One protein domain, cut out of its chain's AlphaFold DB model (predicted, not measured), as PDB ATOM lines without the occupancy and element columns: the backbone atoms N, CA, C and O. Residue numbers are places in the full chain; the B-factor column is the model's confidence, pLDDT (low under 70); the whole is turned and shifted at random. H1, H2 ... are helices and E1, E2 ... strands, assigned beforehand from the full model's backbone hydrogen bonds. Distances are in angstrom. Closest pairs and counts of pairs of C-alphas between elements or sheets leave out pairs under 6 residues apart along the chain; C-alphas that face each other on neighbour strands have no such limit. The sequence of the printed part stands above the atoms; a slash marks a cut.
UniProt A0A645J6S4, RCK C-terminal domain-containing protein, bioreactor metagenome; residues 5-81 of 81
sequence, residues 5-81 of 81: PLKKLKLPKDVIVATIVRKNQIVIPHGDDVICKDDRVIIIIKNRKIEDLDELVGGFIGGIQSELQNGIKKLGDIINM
ATOM      1  N   PRO A   5     132.586 162.435 118.944       93.94
ATOM      2  CA  PRO A   5     132.060 162.976 117.694       93.94
ATOM      3  C   PRO A   5     132.319 162.037 116.518       93.94
ATOM      4  O   PRO A   5     133.445 161.554 116.361       93.94
ATOM      5  N   LEU A   6     131.316 161.819 115.666       91.94
ATOM      6  CA  LEU A   6     131.411 160.904 114.525       91.94
ATOM      7  C   LEU A   6     132.598 161.229 113.609       91.94
ATOM      8  O   LEU A   6     133.295 160.320 113.170       91.94
ATOM      9  N   LYS A   7     132.916 162.513 113.401       91.31
ATOM     10  CA  LYS A   7     134.078 162.954 112.603       91.31
ATOM     11  C   LYS A   7     135.435 162.545 113.181       91.31
ATOM     12  O   LYS A   7     136.437 162.593 112.477       91.31
ATOM     13  N   LYS A   8     135.487 162.201 114.473       90.56
ATOM     14  CA  LYS A   8     136.693 161.709 115.156       90.56
ATOM     15  C   LYS A   8     136.760 160.182 115.187       90.56
ATOM     16  O   LYS A   8     137.785 159.638 115.596       90.56
ATOM     17  N   LEU A   9     135.692 159.489 114.785       85.62
ATOM     18  CA  LEU A   9     135.714 158.038 114.671       85.62
ATOM     19  C   LEU A   9     136.555 157.633 113.462       85.62
ATOM     20  O   LEU A   9     136.386 158.140 112.355       85.62
ATOM     21  N   LYS A  10     137.464 156.684 113.679       81.94
ATOM     22  CA  LYS A  10     138.245 156.062 112.611       81.94
ATOM     23  C   LYS A  10     137.411 154.955 111.975       81.94
ATOM     24  O   LYS A  10     137.597 153.786 112.289       81.94
ATOM     25  N   LEU A  11     136.452 155.343 111.140       79.31
ATOM     26  CA  LEU A  11     135.657 154.389 110.374       79.31
ATOM     27  C   LEU A  11     136.465 153.892 109.164       79.31
ATOM     28  O   LEU A  11     137.182 154.688 108.545       79.31
ATOM     29  N   PRO A  12     136.373 152.598 108.810       77.31
ATOM     30  CA  PRO A  12     136.976 152.092 107.586       77.31
ATOM     31  C   PRO A  12     136.440 152.824 106.349       77.31
ATOM     32  O   PRO A  12     135.333 153.368 106.350       77.31
ATOM     33  N   LYS A  13     137.218 152.801 105.259       76.38
ATOM     34  CA  LYS A  13     136.711 153.246 103.955       76.38
ATOM     35  C   LYS A  13     135.435 152.475 103.612       76.38
ATOM     36  O   LYS A  13     135.342 151.285 103.905       76.38
ATOM     37  N   ASP A  14     134.490 153.182 102.999       84.25
ATOM     38  CA  ASP A  14     133.195 152.654 102.556       84.25
ATOM     39  C   ASP A  14     132.215 152.262 103.678       84.25
ATOM     40  O   ASP A  14     131.247 151.543 103.423       84.25
ATOM     41  N   VAL A  15     132.430 152.772 104.898       85.88
ATOM     42  CA  VAL A  15     131.516 152.643 106.043       85.88
ATOM     43  C   VAL A  15     130.931 154.007 106.392       85.88
ATOM     44  O   VAL A  15     131.671 154.970 106.599       85.88
ATOM     45  N   ILE A  16     129.605 154.087 106.502       89.38
ATOM     46  CA  ILE A  16     128.905 155.304 106.922       89.38
ATOM     47  C   ILE A  16     127.898 155.013 108.033       89.38
ATOM     48  O   ILE A  16     127.199 153.999 108.012       89.38
ATOM     49  N   VAL A  17     127.783 155.939 108.985       92.56
ATOM     50  CA  VAL A  17     126.662 155.963 109.931       92.56
ATOM     51  C   VAL A  17     125.495 156.646 109.227       92.56
ATOM     52  O   VAL A  17     125.563 157.837 108.944       92.56
ATOM     53  N   ALA A  18     124.448 155.893 108.898       94.06
ATOM     54  CA  ALA A  18     123.311 156.396 108.130       94.06
ATOM     55  C   ALA A  18     122.257 157.061 109.023       94.06
ATOM     56  O   ALA A  18     121.648 158.059 108.644       94.06
ATOM     57  N   THR A  19     122.023 156.506 110.213       96.69
ATOM     58  CA  THR A  19     121.049 157.060 111.155       96.69
ATOM     59  C   THR A  19     121.347 156.644 112.587       96.69
ATOM     60  O   THR A  19     121.856 155.547 112.831       96.69
ATOM     61  N   ILE A  20     120.974 157.505 113.530       96.81
ATOM     62  CA  ILE A  20     120.945 157.186 114.956       96.81
ATOM     63  C   ILE A  20     119.486 157.245 115.407       96.81
ATOM     64  O   ILE A  20     118.839 158.286 115.330       96.81
ATOM     65  N   VAL A  21     118.951 156.127 115.885       96.75
ATOM     66  CA  VAL A  21     117.642 156.073 116.532       96.75
ATOM     67  C   VAL A  21     117.858 156.214 118.029       96.75
ATOM     68  O   VAL A  21     118.264 155.268 118.708       96.75
ATOM     69  N   ARG A  22     117.576 157.411 118.538       96.69
ATOM     70  CA  ARG A  22     117.712 157.747 119.953       96.69
ATOM     71  C   ARG A  22     116.335 157.791 120.579       96.69
ATOM     72  O   ARG A  22     115.513 158.644 120.234       96.69
ATOM     73  N   LYS A  23     116.080 156.872 121.513       91.25
ATOM     74  CA  LYS A  23     114.740 156.651 122.077       91.25
ATOM     75  C   LYS A  23     113.752 156.326 120.938       91.25
ATOM     76  O   LYS A  23     113.867 155.276 120.309       91.25
ATOM     77  N   ASN A  24     112.852 157.259 120.627       92.56
ATOM     78  CA  ASN A  24     111.834 157.154 119.580       92.56
ATOM     79  C   ASN A  24     111.996 158.204 118.465       92.56
ATOM     80  O   ASN A  24     111.037 158.500 117.759       92.56
ATOM     81  N   GLN A  25     113.188 158.786 118.316       95.06
ATOM     82  CA  GLN A  25     113.475 159.784 117.285       95.06
ATOM     83  C   GLN A  25     114.587 159.314 116.354       95.06
ATOM     84  O   GLN A  25     115.527 158.643 116.782       95.06
ATOM     85  N   ILE A  26     114.466 159.691 115.082       96.12
ATOM     86  CA  ILE A  26     115.488 159.471 114.061       96.12
ATOM     87  C   ILE A  26     116.363 160.722 114.000       96.12
ATOM     88  O   ILE A  26     115.862 161.825 113.794       96.12
ATOM     89  N   VAL A  27     117.667 160.537 114.167       96.62
ATOM     90  CA  VAL A  27     118.689 161.574 114.037       96.62
ATOM     91  C   VAL A  27     119.488 161.286 112.771       96.62
ATOM     92  O   VAL A  27     120.076 160.210 112.636       96.62
ATOM     93  N   ILE A  28     119.515 162.257 111.854       96.56
ATOM     94  CA  ILE A  28     120.408 162.233 110.693       96.56
ATOM     95  C   ILE A  28     121.780 162.735 111.163       96.56
ATOM     96  O   ILE A  28     121.886 163.898 111.556       96.56
ATOM     97  N   PRO A  29     122.804 161.871 111.174       94.75
ATOM     98  CA  PRO A  29     124.084 162.174 111.790       94.75
ATOM     99  C   PRO A  29     124.926 163.145 110.957       94.75
ATOM    100  O   PRO A  29     125.067 163.005 109.744       94.75
ATOM    101  N   HIS A  30     125.578 164.064 111.656       95.56
ATOM    102  CA  HIS A  30     126.617 164.966 111.182       95.56
ATOM    103  C   HIS A  30     127.926 164.684 111.925       95.56
ATOM    104  O   HIS A  30     127.983 163.927 112.892       95.56
ATOM    105  N   GLY A  31     129.014 165.318 111.490       93.44
ATOM    106  CA  GLY A  31     130.338 165.064 112.058       93.44
ATOM    107  C   GLY A  31     130.459 165.328 113.566       93.44
ATOM    108  O   GLY A  31     131.264 164.676 114.227       93.44
ATOM    109  N   ASP A  32     129.687 166.270 114.107       96.00
ATOM    110  CA  ASP A  32     129.713 166.632 115.531       96.00
ATOM    111  C   ASP A  32     128.742 165.830 116.400       96.00
ATOM    112  O   ASP A  32     128.845 165.875 117.627       96.00
ATOM    113  N   ASP A  33     127.849 165.056 115.782       95.62
ATOM    114  CA  ASP A  33     126.967 164.173 116.526       95.62
ATOM    115  C   ASP A  33     127.769 163.080 117.227       95.62
ATOM    116  O   ASP A  33     128.850 162.672 116.797       95.62
ATOM    117  N   VAL A  34     127.227 162.610 118.344       95.06
ATOM    118  CA  VAL A  34     127.835 161.568 119.168       95.06
ATOM    119  C   VAL A  34     126.863 160.411 119.313       95.06
ATOM    120  O   VAL A  34     125.662 160.629 119.468       95.06
ATOM    121  N   ILE A  35     127.381 159.183 119.303       94.19
ATOM    122  CA  ILE A  35     126.609 157.997 119.690       94.19
ATOM    123  C   ILE A  35     126.566 157.953 121.219       94.19
ATOM    124  O   ILE A  35     127.603 158.036 121.880       94.19
ATOM    125  N   CYS A  36     125.374 157.827 121.784       94.44
ATOM    126  CA  CYS A  36     125.127 157.744 123.216       94.44
ATOM    127  C   CYS A  36     124.708 156.328 123.616       94.44
ATOM    128  O   CYS A  36     124.377 155.485 122.782       94.44
ATOM    129  N   LYS A  37     124.740 156.062 124.924       93.62
ATOM    130  CA  LYS A  37     124.184 154.824 125.469       93.62
ATOM    131  C   LYS A  37     122.708 154.706 125.061       93.62
ATOM    132  O   LYS A  37     122.005 155.713 125.028       93.62
ATOM    133  N   ASP A  38     122.280 153.482 124.765       92.75
ATOM    134  CA  ASP A  38     120.910 153.119 124.374       92.75
ATOM    135  C   ASP A  38     120.460 153.640 122.993       92.75
ATOM    136  O   ASP A  38     119.299 153.478 122.607       92.75
ATOM    137  N   ASP A  39     121.376 154.210 122.207       95.12
ATOM    138  CA  ASP A  39     121.135 154.475 120.793       95.12
ATOM    139  C   ASP A  39     121.124 153.175 119.985       95.12
ATOM    140  O   ASP A  39     121.960 152.289 120.171       95.12
ATOM    141  N   ARG A  40     120.229 153.102 118.998       94.44
ATOM    142  CA  ARG A  40     120.327 152.118 117.915       94.44
ATOM    143  C   ARG A  40     120.907 152.804 116.690       94.44
ATOM    144  O   ARG A  40     120.368 153.809 116.239       94.44
ATOM    145  N   VAL A  41     121.989 152.270 116.143       92.88
ATOM    146  CA  VAL A  41     122.720 152.902 115.039       92.88
ATOM    147  C   VAL A  41     122.585 152.051 113.783       92.88
ATOM    148  O   VAL A  41     122.830 150.848 113.822       92.88
ATOM    149  N   ILE A  42     122.198 152.673 112.669       92.38
ATOM    150  CA  ILE A  42     122.148 152.024 111.355       92.38
ATOM    151  C   ILE A  42     123.413 152.407 110.593       92.38
ATOM    152  O   ILE A  42     123.684 153.591 110.381       92.38
ATOM    153  N   ILE A  43     124.173 151.400 110.173       89.50
ATOM    154  CA  ILE A  43     125.430 151.549 109.438       89.50
ATOM    155  C   ILE A  43     125.249 150.942 108.049       89.50
ATOM    156  O   ILE A  43     124.672 149.864 107.910       89.50
ATOM    157  N   ILE A  44     125.741 151.633 107.024       88.50
ATOM    158  CA  ILE A  44     125.778 151.129 105.648       88.50
ATOM    159  C   ILE A  44     127.237 150.901 105.275       88.50
ATOM    160  O   ILE A  44     128.078 151.778 105.477       88.50
ATOM    161  N   ILE A  45     127.520 149.724 104.717       85.88
ATOM    162  CA  ILE A  45     128.841 149.356 104.213       85.88
ATOM    163  C   ILE A  45     128.734 148.933 102.757       85.88
ATOM    164  O   ILE A  45     127.839 148.173 102.386       85.88
ATOM    165  N   LYS A  46     129.672 149.399 101.933       83.25
ATOM    166  CA  LYS A  46     129.802 148.970 100.540       83.25
ATOM    167  C   LYS A  46     130.982 148.007 100.379       83.25
ATOM    168  O   LYS A  46     132.069 148.258 100.882       83.25
ATOM    169  N   ASN A  47     130.771 146.930  99.617       66.06
ATOM    170  CA  ASN A  47     131.815 146.008  99.140       66.06
ATOM    171  C   ASN A  47     132.720 145.369 100.216       66.06
ATOM    172  O   ASN A  47     133.881 145.061  99.945       66.06
ATOM    173  N   ARG A  48     132.195 145.088 101.411       64.69
ATOM    174  CA  ARG A  48     132.837 144.181 102.372       64.69
ATOM    175  C   ARG A  48     131.819 143.193 102.918       64.69
ATOM    176  O   ARG A  48     130.723 143.594 103.302       64.69
ATOM    177  N   LYS A  49     132.194 141.913 102.965       64.81
ATOM    178  CA  LYS A  49     131.619 140.998 103.953       64.81
ATOM    179  C   LYS A  49     132.223 141.396 105.289       64.81
ATOM    180  O   LYS A  49     133.436 141.525 105.378       64.81
ATOM    181  N   ILE A  50     131.360 141.647 106.255       67.19
ATOM    182  CA  ILE A  50     131.740 141.828 107.646       67.19
ATOM    183  C   ILE A  50     131.224 140.579 108.327       67.19
ATOM    184  O   ILE A  50     130.015 140.330 108.296       67.19
ATOM    185  N   GLU A  51     132.141 139.753 108.811       66.19
ATOM    186  CA  GLU A  51     131.777 138.533 109.525       66.19
ATOM    187  C   GLU A  51     131.520 138.857 110.999       66.19
ATOM    188  O   GLU A  51     130.596 138.295 111.587       66.19
ATOM    189  N   ASP A  52     132.239 139.846 111.541       66.69
ATOM    190  CA  ASP A  52     132.053 140.352 112.900       66.69
ATOM    191  C   ASP A  52     132.011 141.891 112.972       66.69
ATOM    192  O   ASP A  52     132.733 142.599 112.267       66.69
ATOM    193  N   LEU A  53     131.193 142.430 113.881       66.12
ATOM    194  CA  LEU A  53     131.122 143.860 114.182       66.12
ATOM    195  C   LEU A  53     132.495 144.423 114.579       66.12
ATOM    196  O   LEU A  53     132.796 145.575 114.265       66.12
ATOM    197  N   ASP A  54     133.350 143.617 115.205       66.31
ATOM    198  CA  ASP A  54     134.705 144.024 115.583       66.31
ATOM    199  C   ASP A  54     135.565 144.444 114.375       66.31
ATOM    200  O   ASP A  54     136.433 145.312 114.500       66.31
ATOM    201  N   GLU A  55     135.273 143.950 113.167       64.81
ATOM    202  CA  GLU A  55     135.946 144.371 111.930       64.81
ATOM    203  C   GLU A  55     135.579 145.801 111.506       64.81
ATOM    204  O   GLU A  55     136.378 146.491 110.865       64.81
ATOM    205  N   LEU A  56     134.385 146.277 111.880       67.00
ATOM    206  CA  LEU A  56     133.975 147.674 111.691       67.00
ATOM    207  C   LEU A  56     134.644 148.611 112.686       67.00
ATOM    208  O   LEU A  56     134.843 149.795 112.405       67.00
ATOM    209  N   VAL A  57     134.959 148.070 113.856       62.44
ATOM    210  CA  VAL A  57     135.512 148.785 115.004       62.44
ATOM    211  C   VAL A  57     137.047 148.673 115.032       62.44
ATOM    212  O   VAL A  57     137.691 149.311 115.869       62.44
ATOM    213  N   GLY A  58     137.642 147.935 114.080       50.06
ATOM    214  CA  GLY A  58     139.074 147.689 113.888       50.06
ATOM    215  C   GLY A  58     139.916 148.965 113.873       50.06
ATOM    216  O   GLY A  58     140.179 149.566 112.832       50.06
ATOM    217  N   GLY A  59     140.317 149.380 115.073       47.41
ATOM    218  CA  GLY A  59     140.909 150.678 115.384       47.41
ATOM    219  C   GLY A  59     140.724 151.098 116.849       47.41
ATOM    220  O   GLY A  59     141.461 151.963 117.325       47.41
ATOM    221  N   PHE A  60     139.795 150.485 117.592       45.75
ATOM    222  CA  PHE A  60     139.701 150.635 119.046       45.75
ATOM    223  C   PHE A  60     140.584 149.597 119.754       45.75
ATOM    224  O   PHE A  60     140.337 148.400 119.675       45.75
ATOM    225  N   ILE A  61     141.577 150.060 120.522       45.06
ATOM    226  CA  ILE A  61     142.383 149.259 121.475       45.06
ATOM    227  C   ILE A  61     141.520 148.914 122.717       45.06
ATOM    228  O   ILE A  61     141.933 149.060 123.859       45.06
ATOM    229  N   GLY A  62     140.249 148.576 122.506       48.69
ATOM    230  CA  GLY A  62     139.191 148.831 123.479       48.69
ATOM    231  C   GLY A  62     137.989 147.899 123.342       48.69
ATOM    232  O   GLY A  62     136.870 148.393 123.319       48.69
ATOM    233  N   GLY A  63     138.205 146.597 123.132       56.34
ATOM    234  CA  GLY A  63     137.132 145.592 123.046       56.34
ATOM    235  C   GLY A  63     136.740 144.992 124.404       56.34
ATOM    236  O   GLY A  63     137.309 145.365 125.434       56.34
ATOM    237  N   ILE A  64     135.836 143.999 124.396       61.75
ATOM    238  CA  ILE A  64     135.360 143.252 125.586       61.75
ATOM    239  C   ILE A  64     136.527 142.822 126.478       61.75
ATOM    240  O   ILE A  64     136.479 142.972 127.692       61.75
ATOM    241  N   GLN A  65     137.622 142.343 125.882       57.25
ATOM    242  CA  GLN A  65     138.793 141.895 126.632       57.25
ATOM    243  C   GLN A  65     139.469 143.033 127.418       57.25
ATOM    244  O   GLN A  65     139.895 142.825 128.549       57.25
ATOM    245  N   SER A  66     139.505 144.249 126.868       59.31
ATOM    246  CA  SER A  66     140.031 145.431 127.564       59.31
ATOM    247  C   SER A  66     139.073 145.948 128.640       59.31
ATOM    248  O   SER A  66     139.522 146.375 129.699       59.31
ATOM    249  N   GLU A  67     137.757 145.867 128.421       67.12
ATOM    250  CA  GLU A  67     136.759 146.227 129.432       67.12
ATOM    251  C   GLU A  67     136.769 145.231 130.595       67.12
ATOM    252  O   GLU A  67     136.731 145.648 131.750       67.12
ATOM    253  N   LEU A  68     136.926 143.934 130.308       75.81
ATOM    254  CA  LEU A  68     137.126 142.895 131.318       75.81
ATOM    255  C   LEU A  68     138.424 143.118 132.096       75.81
ATOM    256  O   LEU A  68     138.403 143.092 133.324       75.81
ATOM    257  N   GLN A  69     139.540 143.401 131.417       75.69
ATOM    258  CA  GLN A  69     140.812 143.707 132.082       75.69
ATOM    259  C   GLN A  69     140.717 144.964 132.955       75.69
ATOM    260  O   GLN A  69     141.175 144.960 134.097       75.69
ATOM    261  N   ASN A  70     140.073 146.022 132.460       74.06
ATOM    262  CA  ASN A  70     139.844 147.248 133.222       74.06
ATOM    263  C   ASN A  70     138.895 147.018 134.408       74.06
ATOM    264  O   ASN A  70     139.115 147.578 135.481       74.06
ATOM    265  N   GLY A  71     137.873 146.173 134.246       81.19
ATOM    266  CA  GLY A  71     136.965 145.762 135.315       81.19
ATOM    267  C   GLY A  71     137.677 144.975 136.416       81.19
ATOM    268  O   GLY A  71     137.518 145.294 137.592       81.19
ATOM    269  N   ILE A  72     138.522 144.009 136.042       86.12
ATOM    270  CA  ILE A  72     139.335 143.223 136.982       86.12
ATOM    271  C   ILE A  72     140.336 144.123 137.715       86.12
ATOM    272  O   ILE A  72     140.456 144.026 138.933       86.12
ATOM    273  N   LYS A  73     141.008 145.039 137.008       83.94
ATOM    274  CA  LYS A  73     141.931 146.000 137.628       83.94
ATOM    275  C   LYS A  73     141.218 146.886 138.652       83.94
ATOM    276  O   LYS A  73     141.676 147.004 139.781       83.94
ATOM    277  N   LYS A  74     140.052 147.426 138.286       87.50
ATOM    278  CA  LYS A  74     139.227 148.256 139.174       87.50
ATOM    279  C   LYS A  74     138.748 147.492 140.413       87.50
ATOM    280  O   LYS A  74     138.689 148.077 141.486       87.50
ATOM    281  N   LEU A  75     138.421 146.205 140.279       86.81
ATOM    282  CA  LEU A  75     138.115 145.342 141.425       86.81
ATOM    283  C   LEU A  75     139.347 145.117 142.312       86.81
ATOM    284  O   LEU A  75     139.232 145.210 143.529       86.81
ATOM    285  N   GLY A  76     140.518 144.876 141.722       87.31
ATOM    286  CA  GLY A  76     141.774 144.717 142.462       87.31
ATOM    287  C   GLY A  76     142.157 145.956 143.277       87.31
ATOM    288  O   GLY A  76     142.552 145.822 144.432       87.31
ATOM    289  N   ASP A  77     141.971 147.153 142.719       88.06
ATOM    290  CA  ASP A  77     142.228 148.421 143.419       88.06
ATOM    291  C   ASP A  77     141.270 148.639 144.608       88.06
ATOM    292  O   ASP A  77     141.655 149.239 145.606       88.06
ATOM    293  N   ILE A  78     140.032 148.132 144.525       87.81
ATOM    294  CA  ILE A  78     139.045 148.194 145.621       87.81
ATOM    295  C   ILE A  78     139.394 147.214 146.748       87.81
ATOM    296  O   ILE A  78     139.156 147.516 147.912       87.81
ATOM    297  N   ILE A  79     139.919 146.032 146.409       82.81
ATOM    298  CA  ILE A  79     140.217 144.965 147.378       82.81
ATOM    299  C   ILE A  79     141.537 145.223 148.120       82.81
ATOM    300  O   ILE A  79     141.673 144.816 149.267       82.81
ATOM    301  N   ASN A  80     142.503 145.895 147.489       74.44
ATOM    302  CA  ASN A  80     143.801 146.226 148.092       74.44
ATOM    303  C   ASN A  80     143.786 147.513 148.949       74.44
ATOM    304  O   ASN A  80     144.850 148.090 149.190       74.44
ATOM    305  N   MET A  81     142.606 147.968 149.383       56.09
ATOM    306  CA  MET A  81     142.422 149.097 150.303       56.09
ATOM    307  C   MET A  81     142.139 148.620 151.726       56.09
ATOM    308  O   MET A  81     141.403 147.621 151.878       56.09
TER     309      MET A  81
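Overview. This is residues 5 to 81 of the 81 residues of the protein "RCK C-terminal domain-containing protein" of bioreactor metagenome (UniProt A0A645J6S4). A small body built on a narrow sheet of three strands, with loops around it, has one long helical arm: residues 64 to 69 and 71 to 81, nearly all in H2, stick out from it. The short helix H1 comes between the sheet and this arm along the chain. The printed part has 77 residues, with E1, E2, E3, H1 and H2 in that order; the sheet runs E2, E1, E3 and is antiparallel. The class is mixed, helices and strands, with under half of the residues in named elements. The whole is loose, with a radius of gyration of the C-alphas of 16.1 A, and elongated, spanning 48 by 30 by 20 A.

Along the chain. E1, residues 15 to 22, begins at C-alpha 15 (131.516, 152.643, 106.043) and is 20.3 A long. E2 is residues 25 to 27. E3, residues 40 to 45, is 16.4 A long. H1 is residues 54 to 57. H2, residues 64 to 79, is 22.4 A long and ends at C-alpha 79 (140.217, 144.965, 147.378).

Arrangement. E1 is the inner strand. E1 and E2 form a hairpin, with N 27 and O 20 at 2.8 A. E1 and E3 are antiparallel at 163 degrees, with N 21 and O 40 at 2.7 A. H1 is not on the sheet; its closest C-alpha to E1, that of Leu 56, is 7.9 A from that of Val 15. H2 is not on the sheet and is apart from H1. In H2 every O i to N i+4 pair is within hydrogen-bond range; H1 is too short for such a pair.

Size, cuts and confidence. The C-alphas of Asn 47 and Met 81, the two farthest apart, are 52.3 A apart. The printed part has no cut. The link from E2 to E3 is long, 12 residues. pLDDT is under 70 in residues 47 to 67 and residue 81.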